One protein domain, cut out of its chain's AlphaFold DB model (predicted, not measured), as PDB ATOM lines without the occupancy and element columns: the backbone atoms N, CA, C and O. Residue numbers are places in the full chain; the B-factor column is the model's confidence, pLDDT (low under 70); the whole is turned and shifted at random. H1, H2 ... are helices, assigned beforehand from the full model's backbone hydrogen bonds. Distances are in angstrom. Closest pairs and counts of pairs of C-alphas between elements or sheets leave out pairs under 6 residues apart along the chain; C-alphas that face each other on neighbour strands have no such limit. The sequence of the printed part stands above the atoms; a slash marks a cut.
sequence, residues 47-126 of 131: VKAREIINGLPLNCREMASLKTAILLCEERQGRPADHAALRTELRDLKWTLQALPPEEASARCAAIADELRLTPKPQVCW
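This is residues 47 to 126 of the 131 residues of an uncharacterized protein of Brevundimonas sp (UniProt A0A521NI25). Three long helices, H2, H3 and H4, lie side by side along the longest axis, with H2 packed on both others, and short H1 packs crosswise on H2 and H3. The printed part has 80 residues, with four named helices in the order H1, H2, H3, H4 and no named strand: class all helix. It is compact, with a radius of gyration of the C-alphas of 12.8 A, and elongated, spanning 39 by 24 by 16 A.

H1, residues 47 to 52, touches H2, residues 58 to 76, at a steep tilt of 55 degrees; the closest C-alphas, Arg 50 and Arg 61, are 5.3 A apart. H2 and H3, residues 83 to 97, form a helical hairpin; their closest C-alphas, Ala 64 and Leu 90, are 7.1 A apart. H1 touches H3, with C-alphas Ile 52 and Arg 91 closest at 6.3 A. H4, residues 102 to 117, touches H2 at a shallow tilt of 27 degrees, the same way, with C-alphas Met 63 and Ala 113 closest at 4.7 A. H1 and H4 are apart. In H1, H2, H3 and H4 every O i to N i+4 pair is within hydrogen-bond range.

H1 begins at C-alpha 47 (328.636, 148.474, 291.105). H2 measures 27.0 A, H3 20.7 A and H4 22.2 A, ending at C-alpha 117 (327.762, 167.382, 289.347).

The C-alphas of Gly 78 and Pro 101, the two farthest apart, are 39.5 A apart. The printed part has no cut, no link between named helices is long, and no printed residue is under 70 in pLDDT.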
ATOM      1  N   VAL A  47     328.471 149.507 290.066       93.12
ATOM      2  CA  VAL A  47     328.636 148.474 291.105       93.12
ATOM      3  C   VAL A  47     330.114 148.125 291.306       93.12
ATOM      4  O   VAL A  47     330.611 148.241 292.423       93.12
ATOM      5  N   LYS A  48     330.844 147.797 290.232       94.56
ATOM      6  CA  LYS A  48     332.280 147.470 290.306       94.56
ATOM      7  C   LYS A  48     333.121 148.649 290.803       94.56
ATOM      8  O   LYS A  48     334.071 148.466 291.556       94.56
ATOM      9  N   ALA A  49     332.766 149.872 290.416       94.62
ATOM     10  CA  ALA A  49     333.409 151.079 290.917       94.62
ATOM     11  C   ALA A  49     333.224 151.207 292.433       94.62
ATOM     12  O   ALA A  49     334.210 151.391 293.144       94.62
ATOM     13  N   ARG A  50     331.992 151.014 292.934       94.69
ATOM     14  CA  ARG A  50     331.668 150.996 294.372       94.69
ATOM     15  C   ARG A  50     332.398 149.887 295.138       94.69
ATOM     16  O   ARG A  50     332.798 150.109 296.280       94.69
ATOM     17  N   GLU A  51     332.621 148.727 294.522       94.62
ATOM     18  CA  GLU A  51     333.426 147.644 295.106       94.62
ATOM     19  C   GLU A  51     334.886 148.061 295.316       94.62
ATOM     20  O   GLU A  51     335.453 147.784 296.376       94.62
ATOM     21  N   ILE A  52     335.483 148.789 294.362       94.88
ATOM     22  CA  ILE A  52     336.856 149.299 294.496       94.88
ATOM     23  C   ILE A  52     336.950 150.199 295.724       94.88
ATOM     24  O   ILE A  52     337.789 149.945 296.586       94.88
ATOM     25  N   ILE A  53     336.053 151.184 295.847       95.31
ATOM     26  CA  ILE A  53     336.000 152.173 296.943       95.31
ATOM     27  C   ILE A  53     335.385 151.623 298.248       95.31
ATOM     28  O   ILE A  53     335.228 152.345 299.235       95.31
ATOM     29  N   ASN A  54     335.049 150.334 298.309       93.56
ATOM     30  CA  ASN A  54     334.403 149.764 299.484       93.56
ATOM     31  C   ASN A  54     335.255 149.937 300.760       93.56
ATOM     32  O   ASN A  54     336.485 149.850 300.712       93.56
ATOM     33  N   GLY A  55     334.587 150.150 301.897       93.31
ATOM     34  CA  GLY A  55     335.203 150.461 303.192       93.31
ATOM     35  C   GLY A  55     335.367 151.958 303.475       93.31
ATOM     36  O   GLY A  55     335.657 152.314 304.611       93.31
ATOM     37  N   LEU A  56     335.146 152.827 302.482       96.12
ATOM     38  CA  LEU A  56     335.154 154.283 302.657       96.12
ATOM     39  C   LEU A  56     333.739 154.865 302.852       96.12
ATOM     40  O   LEU A  56     332.755 154.172 302.564       96.12
ATOM     41  N   PRO A  57     333.624 156.110 303.366       97.56
ATOM     42  CA  PRO A  57     332.342 156.764 303.637       97.56
ATOM     43  C   PRO A  57     331.409 156.835 302.423       97.56
ATOM     44  O   PRO A  57     331.844 156.761 301.272       97.56
ATOM     45  N   LEU A  58     330.113 157.035 302.685       95.88
ATOM     46  CA  LEU A  58     329.059 157.035 301.662       95.88
ATOM     47  C   LEU A  58     329.347 158.009 300.508       95.88
ATOM     48  O   LEU A  58     329.256 157.607 299.350       95.88
ATOM     49  N   ASN A  59     329.795 159.229 300.815       96.75
ATOM     50  CA  ASN A  59     330.126 160.244 299.807       96.75
ATOM     51  C   ASN A  59     331.203 159.765 298.816       96.75
ATOM     52  O   ASN A  59     331.208 160.159 297.654       96.75
ATOM     53  N   CYS A  60     332.101 158.867 299.230       97.56
ATOM     54  CA  CYS A  60     333.098 158.292 298.328       97.56
ATOM     55  C   CYS A  60     332.503 157.260 297.368       97.56
ATOM     56  O   CYS A  60     332.935 157.158 296.220       97.56
ATOM     57  N   ARG A  61     331.492 156.507 297.813       95.94
ATOM     58  CA  ARG A  61     330.748 155.579 296.949       95.94
ATOM     59  C   ARG A  61     329.912 156.333 295.921       95.94
ATOM     60  O   ARG A  61     329.840 155.912 294.767       95.94
ATOM     61  N   GLU A  62     329.324 157.451 296.329       95.12
ATOM     62  CA  GLU A  62     328.615 158.355 295.428       95.12
ATOM     63  C   GLU A  62     329.567 158.962 294.389       95.12
ATOM     64  O   GLU A  62     329.323 158.840 293.191       95.12
ATOM     65  N   MET A  63     330.711 159.501 294.822       97.06
ATOM     66  CA  MET A  63     331.754 160.012 293.926       97.06
ATOM     67  C   MET A  63     332.200 158.965 292.890       97.06
ATOM     68  O   MET A  63     332.273 159.268 291.699       97.06
ATOM     69  N   ALA A  64     332.430 157.714 293.305       97.00
ATOM     70  CA  ALA A  64     332.787 156.638 292.377       97.00
ATOM     71  C   ALA A  64     331.667 156.328 291.366       97.00
ATOM     72  O   ALA A  64     331.941 156.028 290.198       97.00
ATOM     73  N   SER A  65     330.408 156.432 291.797       95.50
ATOM     74  CA  SER A  65     329.238 156.243 290.932       95.50
ATOM     75  C   SER A  65     329.136 157.370 289.899       95.50
ATOM     76  O   SER A  65     328.991 157.085 288.713       95.50
ATOM     77  N   LEU A  66     329.334 158.627 290.313       95.44
ATOM     78  CA  LEU A  66     329.354 159.795 289.424       95.44
ATOM     79  C   LEU A  66     330.477 159.720 288.384       95.44
ATOM     80  O   LEU A  66     330.221 159.908 287.195       95.44
ATOM     81  N   LYS A  67     331.708 159.378 288.794       96.25
ATOM     82  CA  LYS A  67     332.825 159.186 287.850       96.25
ATOM     83  C   LYS A  67     332.514 158.111 286.811       96.25
ATOM     84  O   LYS A  67     332.818 158.277 285.632       96.25
ATOM     85  N   THR A  68     331.867 157.027 287.234       96.31
ATOM     86  CA  THR A  68     331.472 155.952 286.318       96.31
ATOM     87  C   THR A  68     330.334 156.380 285.394       96.31
ATOM     88  O   THR A  68     330.372 156.071 284.209       96.31
ATOM     89  N   ALA A  69     329.349 157.132 285.889       94.69
ATOM     90  CA  ALA A  69     328.276 157.679 285.060       94.69
ATOM     91  C   ALA A  69     328.821 158.610 283.964       94.69
ATOM     92  O   ALA A  69     328.371 158.536 282.822       94.69
ATOM     93  N   ILE A  70     329.829 159.429 284.281       94.31
ATOM     94  CA  ILE A  70     330.530 160.263 283.294       94.31
ATOM     95  C   ILE A  70     331.249 159.389 282.263       94.31
ATOM     96  O   ILE A  70     331.062 159.598 281.069       94.31
ATOM     97  N   LEU A  71     331.996 158.370 282.698       95.44
ATOM     98  CA  LEU A  71     332.676 157.442 281.790       95.44
ATOM     99  C   LEU A  71     331.698 156.765 280.812       95.44
ATOM    100  O   LEU A  71     331.930 156.755 279.608       95.44
ATOM    101  N   LEU A  72     330.576 156.245 281.314       94.75
ATOM    102  CA  LEU A  72     329.542 155.617 280.484       94.75
ATOM    103  C   LEU A  72     328.855 156.633 279.556       94.75
ATOM    104  O   LEU A  72     328.447 156.297 278.445       94.75
ATOM    105  N   CYS A  73     328.732 157.886 279.991       94.06
ATOM    106  CA  CYS A  73     328.210 158.963 279.160       94.06
ATOM    107  C   CYS A  73     329.154 159.303 277.996       94.06
ATOM    108  O   CYS A  73     328.683 159.583 276.893       94.06
ATOM    109  N   GLU A  74     330.472 159.258 278.208       93.94
ATOM    110  CA  GLU A  74     331.471 159.402 277.141       93.94
ATOM    111  C   GLU A  74     331.316 158.284 276.097       93.94
ATOM    112  O   GLU A  74     331.220 158.574 274.903       93.94
ATOM    113  N   GLU A  75     331.148 157.028 276.531       94.06
ATOM    114  CA  GLU A  75     330.895 155.896 275.620       94.06
ATOM    115  C   GLU A  75     329.639 156.086 274.779       94.06
ATOM    116  O   GLU A  75     329.659 155.889 273.563       94.06
ATOM    117  N   ARG A  76     328.534 156.501 275.410       93.75
ATOM    118  CA  ARG A  76     327.258 156.735 274.718       93.75
ATOM    119  C   ARG A  76     327.335 157.859 273.694       93.75
ATOM    120  O   ARG A  76     326.614 157.831 272.703       93.75
ATOM    121  N   GLN A  77     328.206 158.835 273.921       93.88
ATOM    122  CA  GLN A  77     328.479 159.909 272.970       93.88
ATOM    123  C   GLN A  77     329.458 159.489 271.859       93.88
ATOM    124  O   GLN A  77     329.788 160.307 271.002       93.88
ATOM    125  N   GLY A  78     329.935 158.238 271.858       92.94
ATOM    126  CA  GLY A  78     330.933 157.743 270.912       92.94
ATOM    127  C   GLY A  78     332.337 158.296 271.164       92.94
ATOM    128  O   GLY A  78     333.189 158.239 270.275       92.94
ATOM    129  N   ARG A  79     332.587 158.862 272.352       92.69
ATOM    130  CA  ARG A  79     333.901 159.364 272.758       92.69
ATOM    131  C   ARG A  79     334.711 158.233 273.407       92.69
ATOM    132  O   ARG A  79     334.128 157.304 273.969       92.69
ATOM    133  N   PRO A  80     336.053 158.272 273.326       92.44
ATOM    134  CA  PRO A  80     336.887 157.275 273.983       92.44
ATOM    135  C   PRO A  80     336.667 157.285 275.498       92.44
ATOM    136  O   PRO A  80     336.845 158.318 276.142       92.44
ATOM    137  N   ALA A  81     336.335 156.126 276.060       93.88
ATOM    138  CA  ALA A  81     336.194 155.930 277.493       93.88
ATOM    139  C   ALA A  81     337.214 154.901 277.980       93.88
ATOM    140  O   ALA A  81     337.239 153.757 277.523       93.88
ATOM    141  N   ASP A  82     338.064 155.308 278.919       95.56
ATOM    142  CA  ASP A  82     339.095 154.441 279.475       95.56
ATOM    143  C   ASP A  82     338.677 153.882 280.843       95.56
ATOM    144  O   ASP A  82     338.913 154.460 281.908       95.56
ATOM    145  N   HIS A  83     338.056 152.702 280.809       96.25
ATOM    146  CA  HIS A  83     337.679 151.961 282.013       96.25
ATOM    147  C   HIS A  83     338.882 151.529 282.857       96.25
ATOM    148  O   HIS A  83     338.764 151.405 284.079       96.25
ATOM    149  N   ALA A  84     340.036 151.277 282.233       94.88
ATOM    150  CA  ALA A  84     341.239 150.867 282.947       94.88
ATOM    151  C   ALA A  84     341.845 152.044 283.724       94.88
ATOM    152  O   ALA A  84     342.266 151.860 284.873       94.88
ATOM    153  N   ALA A  85     341.832 153.239 283.129       95.19
ATOM    154  CA  ALA A  85     342.233 154.474 283.788       95.19
ATOM    155  C   ALA A  85     341.332 154.773 284.991       95.19
ATOM    156  O   ALA A  85     341.852 154.914 286.097       95.19
ATOM    157  N   LEU A  86     339.999 154.749 284.828       96.75
ATOM    158  CA  LEU A  86     339.086 155.006 285.951       96.75
ATOM    159  C   LEU A  86     339.255 153.974 287.078       96.75
ATOM    160  O   LEU A  86     339.277 154.325 288.257       96.75
ATOM    161  N   ARG A  87     339.436 152.689 286.745       95.81
ATOM    162  CA  ARG A  87     339.724 151.651 287.747       95.81
ATOM    163  C   ARG A  87     340.996 151.956 288.544       95.81
ATOM    164  O   ARG A  87     341.022 151.724 289.753       95.81
ATOM    165  N   THR A  88     342.042 152.436 287.876       94.94
ATOM    166  CA  THR A  88     343.323 152.789 288.508       94.94
ATOM    167  C   THR A  88     343.159 154.018 289.399       94.94
ATOM    168  O   THR A  88     343.507 153.963 290.575       94.94
ATOM    169  N   GLU A  89     342.502 155.060 288.892       96.12
ATOM    170  CA  GLU A  89     342.190 156.276 289.647       96.12
ATOM    171  C   GLU A  89     341.422 155.965 290.941       96.12
ATOM    172  O   GLU A  89     341.789 156.439 292.013       96.12
ATOM    173  N   LEU A  90     340.387 155.118 290.880       96.88
ATOM    174  CA  LEU A  90     339.607 154.736 292.062       96.88
ATOM    175  C   LEU A  90     340.430 153.945 293.088       96.88
ATOM    176  O   LEU A  90     340.204 154.085 294.293       96.88
ATOM    177  N   ARG A  91     341.387 153.121 292.642       95.44
ATOM    178  CA  ARG A  91     342.305 152.407 293.544       95.44
ATOM    179  C   ARG A  91     343.241 153.374 294.262       95.44
ATOM    180  O   ARG A  91     343.403 153.252 295.476       95.44
ATOM    181  N   ASP A  92     343.807 154.330 293.536       95.25
ATOM    182  CA  ASP A  92     344.730 155.325 294.088       95.25
ATOM    183  C   ASP A  92     344.005 156.294 295.032       95.25
ATOM    184  O   ASP A  92     344.491 156.601 296.127       95.25
ATOM    185  N   LEU A  93     342.784 156.701 294.664       96.00
ATOM    186  CA  LEU A  93     341.892 157.465 295.530       96.00
ATOM    187  C   LEU A  93     341.594 156.702 296.814       96.00
ATOM    188  O   LEU A  93     341.763 157.259 297.896       96.00
ATOM    189  N   LYS A  94     341.211 155.422 296.731       96.00
ATOM    190  CA  LYS A  94     340.981 154.615 297.934       96.00
ATOM    191  C   LYS A  94     342.220 154.533 298.810       96.00
ATOM    192  O   LYS A  94     342.107 154.732 300.015       96.00
ATOM    193  N   TRP A  95     343.382 154.266 298.218       94.38
ATOM    194  CA  TRP A  95     344.641 154.190 298.952       94.38
ATOM    195  C   TRP A  95     344.948 155.483 299.715       94.38
ATOM    196  O   TRP A  95     345.394 155.442 300.860       94.38
ATOM    197  N   THR A  96     344.657 156.628 299.101       95.44
ATOM    198  CA  THR A  96     344.867 157.945 299.707       95.44
ATOM    199  C   THR A  96     343.836 158.242 300.796       95.44
ATOM    200  O   THR A  96     344.182 158.687 301.887       95.44
ATOM    201  N   LEU A  97     342.558 157.990 300.515       96.62
ATOM    202  CA  LEU A  97     341.443 158.346 301.391       96.62
ATOM    203  C   LEU A  97     341.344 157.437 302.622       96.62
ATOM    204  O   LEU A  97     340.951 157.910 303.682       96.62
ATOM    205  N   GLN A  98     341.738 156.163 302.521       96.38
ATOM    206  CA  GLN A  98     341.730 155.235 303.664       96.38
ATOM    207  C   GLN A  98     342.766 155.586 304.742       96.38
ATOM    208  O   GLN A  98     342.683 155.071 305.853       96.38
ATOM    209  N   ALA A  99     343.746 156.435 304.420       95.94
ATOM    210  CA  ALA A  99     344.732 156.932 305.376       95.94
ATOM    211  C   ALA A  99     344.228 158.144 306.185       95.94
ATOM    212  O   ALA A  99     344.903 158.571 307.120       95.94
ATOM    213  N   LEU A 100     343.073 158.712 305.823       96.31
ATOM    214  CA  LEU A 100     342.499 159.891 306.470       96.31
ATOM    215  C   LEU A 100     341.451 159.504 307.527       96.31
ATOM    216  O   LEU A 100     340.847 158.431 307.439       96.31
ATOM    217  N   PRO A 101     341.160 160.400 308.490       97.88
ATOM    218  CA  PRO A 101     339.966 160.281 309.316       97.88
ATOM    219  C   PRO A 101     338.694 160.187 308.449       97.88
ATOM    220  O   PRO A 101     338.610 160.873 307.425       97.88
ATOM    221  N   PRO A 102     337.674 159.402 308.851       96.75
ATOM    222  CA  PRO A 102     336.466 159.202 308.046       96.75
ATOM    223  C   PRO A 102     335.760 160.500 307.635       96.75
ATOM    224  O   PRO A 102     335.319 160.613 306.495       96.75
ATOM    225  N   GLU A 103     335.697 161.493 308.525       97.81
ATOM    226  CA  GLU A 103     335.080 162.795 308.240       97.81
ATOM    227  C   GLU A 103     335.841 163.572 307.156       97.81
ATOM    228  O   GLU A 103     335.238 164.108 306.228       97.81
ATOM    229  N   GLU A 104     337.176 163.571 307.208       98.19
ATOM    230  CA  GLU A 104     338.005 164.226 306.192       98.19
ATOM    231  C   GLU A 104     337.918 163.511 304.842       98.19
ATOM    232  O   GLU A 104     337.800 164.162 303.802       98.19
ATOM    233  N   ALA A 105     337.937 162.173 304.840       98.00
ATOM    234  CA  ALA A 105     337.741 161.387 303.625       98.00
ATOM    235  C   ALA A 105     336.364 161.671 303.005       98.00
ATOM    236  O   ALA A 105     336.262 161.917 301.803       98.00
ATOM    237  N   SER A 106     335.318 161.698 303.835       98.06
ATOM    238  CA  SER A 106     333.948 162.013 303.428       98.06
ATOM    239  C   SER A 106     333.842 163.411 302.816       98.06
ATOM    240  O   SER A 106     333.280 163.556 301.730       98.06
ATOM    241  N   ALA A 107     334.429 164.424 303.462       98.38
ATOM    242  CA  ALA A 107     334.428 165.804 302.980       98.38
ATOM    243  C   ALA A 107     335.168 165.954 301.642       98.38
ATOM    244  O   ALA A 107     334.670 166.610 300.729       98.38
ATOM    245  N   ARG A 108     336.326 165.298 301.483       98.12
ATOM    246  CA  ARG A 108     337.061 165.299 300.207       98.12
ATOM    247  C   ARG A 108     336.263 164.640 299.088       98.12
ATOM    248  O   ARG A 108     336.208 165.169 297.984       98.12
ATOM    249  N   CYS A 109     335.634 163.502 299.366       97.94
ATOM    250  CA  CYS A 109     334.787 162.828 298.391       97.94
ATOM    251  C   CYS A 109     333.557 163.659 298.008       97.94
ATOM    252  O   CYS A 109     333.208 163.685 296.832       97.94
ATOM    253  N   ALA A 110     332.939 164.349 298.971       98.06
ATOM    254  CA  ALA A 110     331.820 165.253 298.719       98.06
ATOM    255  C   ALA A 110     332.230 166.415 297.808       98.06
ATOM    256  O   ALA A 110     331.564 166.652 296.810       98.06
ATOM    257  N   ALA A 111     333.370 167.057 298.080       98.00
ATOM    258  CA  ALA A 111     333.883 168.137 297.236       98.00
ATOM    259  C   ALA A 111     334.100 167.681 295.782       98.00
ATOM    260  O   ALA A 111     333.658 168.345 294.849       98.00
ATOM    261  N   ILE A 112     334.699 166.500 295.583       96.88
ATOM    262  CA  ILE A 112     334.868 165.918 294.243       96.88
ATOM    263  C   ILE A 112     333.503 165.606 293.614       96.88
ATOM    264  O   ILE A 112     333.294 165.879 292.437       96.88
ATOM    265  N   ALA A 113     332.566 165.023 294.366       95.88
ATOM    266  CA  ALA A 113     331.226 164.731 293.864       95.88
ATOM    267  C   ALA A 113     330.498 166.009 293.413       95.88
ATOM    268  O   ALA A 113     329.886 166.014 292.346       95.88
ATOM    269  N   ASP A 114     330.609 167.095 294.175       96.38
ATOM    270  CA  ASP A 114     330.023 168.390 293.836       96.38
ATOM    271  C   ASP A 114     330.621 168.962 292.552       96.38
ATOM    272  O   ASP A 114     329.871 169.356 291.661       96.38
ATOM    273  N   GLU A 115     331.946 168.917 292.393       95.31
ATOM    274  CA  GLU A 115     332.608 169.310 291.143       95.31
ATOM    275  C   GLU A 115     332.109 168.487 289.947       95.31
ATOM    276  O   GLU A 115     331.805 169.037 288.888       95.31
ATOM    277  N   LEU A 116     331.958 167.170 290.115       93.50
ATOM    278  CA  LEU A 116     331.467 166.296 289.050       93.50
ATOM    279  C   LEU A 116     330.023 166.630 288.658       93.50
ATOM    280  O   LEU A 116     329.712 166.619 287.468       93.50
ATOM    281  N   ARG A 117     329.157 166.984 289.616       91.69
ATOM    282  CA  ARG A 117     327.762 167.382 289.347       91.69
ATOM    283  C   ARG A 117     327.637 168.687 288.569       91.69
ATOM    284  O   ARG A 117     326.622 168.894 287.909       91.69
ATOM    285  N   LEU A 118     328.650 169.551 288.615       92.25
ATOM    286  CA  LEU A 118     328.687 170.760 287.789       92.25
ATOM    287  C   LEU A 118     328.948 170.450 286.308       92.25
ATOM    288  O   LEU A 118     328.749 171.322 285.462       92.25
ATOM    289  N   THR A 119     329.370 169.225 285.978       86.88
ATOM    290  CA  THR A 119     329.576 168.800 284.590       86.88
ATOM    291  C   THR A 119     328.227 168.736 283.867       86.88
ATOM    292  O   THR A 119     327.362 167.949 284.262       86.88
ATOM    293  N   PRO A 120     328.016 169.520 282.789       85.25
ATOM    294  CA  PRO A 120     326.769 169.482 282.040       85.25
ATOM    295  C   PRO A 120     326.499 168.080 281.500       85.25
ATOM    296  O   PRO A 120     327.342 167.495 280.822       85.25
ATOM    297  N   LYS A 121     325.305 167.553 281.783       85.00
ATOM    298  CA  LYS A 121     324.905 166.197 281.407       85.00
ATOM    299  C   LYS A 121     324.053 166.223 280.130       85.00
ATOM    300  O   LYS A 121     322.918 166.712 280.176       85.00
ATOM    301  N   PRO A 122     324.555 165.710 278.991       87.69
ATOM    302  CA  PRO A 122     323.776 165.616 277.760       87.69
ATOM    303  C   PRO A 122     322.531 164.741 277.944       87.69
ATOM    304  O   PRO A 122     322.546 163.795 278.733       87.69
ATOM    305  N   GLN A 123     321.473 165.013 277.171       85.94
ATOM    306  CA  GLN A 123     320.197 164.281 277.255       85.94
ATOM    307  C   GLN A 123     320.353 162.761 277.127       85.94
ATOM    308  O   GLN A 123     319.716 162.017 277.864       85.94
ATOM    309  N   VAL A 124     321.251 162.300 276.251       87.38
ATOM    310  CA  VAL A 124     321.546 160.868 276.025       87.38
ATOM    311  C   VAL A 124     322.085 160.139 277.268       87.38
ATOM    312  O   VAL A 124     322.168 158.910 277.296       87.38
ATOM    313  N   CYS A 125     322.461 160.889 278.301       90.25
ATOM    314  CA  CYS A 125     323.014 160.353 279.532       90.25
ATOM    315  C   CYS A 125     322.087 160.517 280.733       90.25
ATOM    316  O   CYS A 125     322.479 160.075 281.806       90.25
ATOM    317  N   TRP A 126     320.926 161.178 280.618       86.75
ATOM    318  CA  TRP A 126     320.105 161.597 281.767       86.75
ATOM    319  C   TRP A 126     319.712 160.466 282.727       86.75
ATOM    320  O   TRP A 126     319.653 160.720 283.923       86.75
TER     321      TRP A 126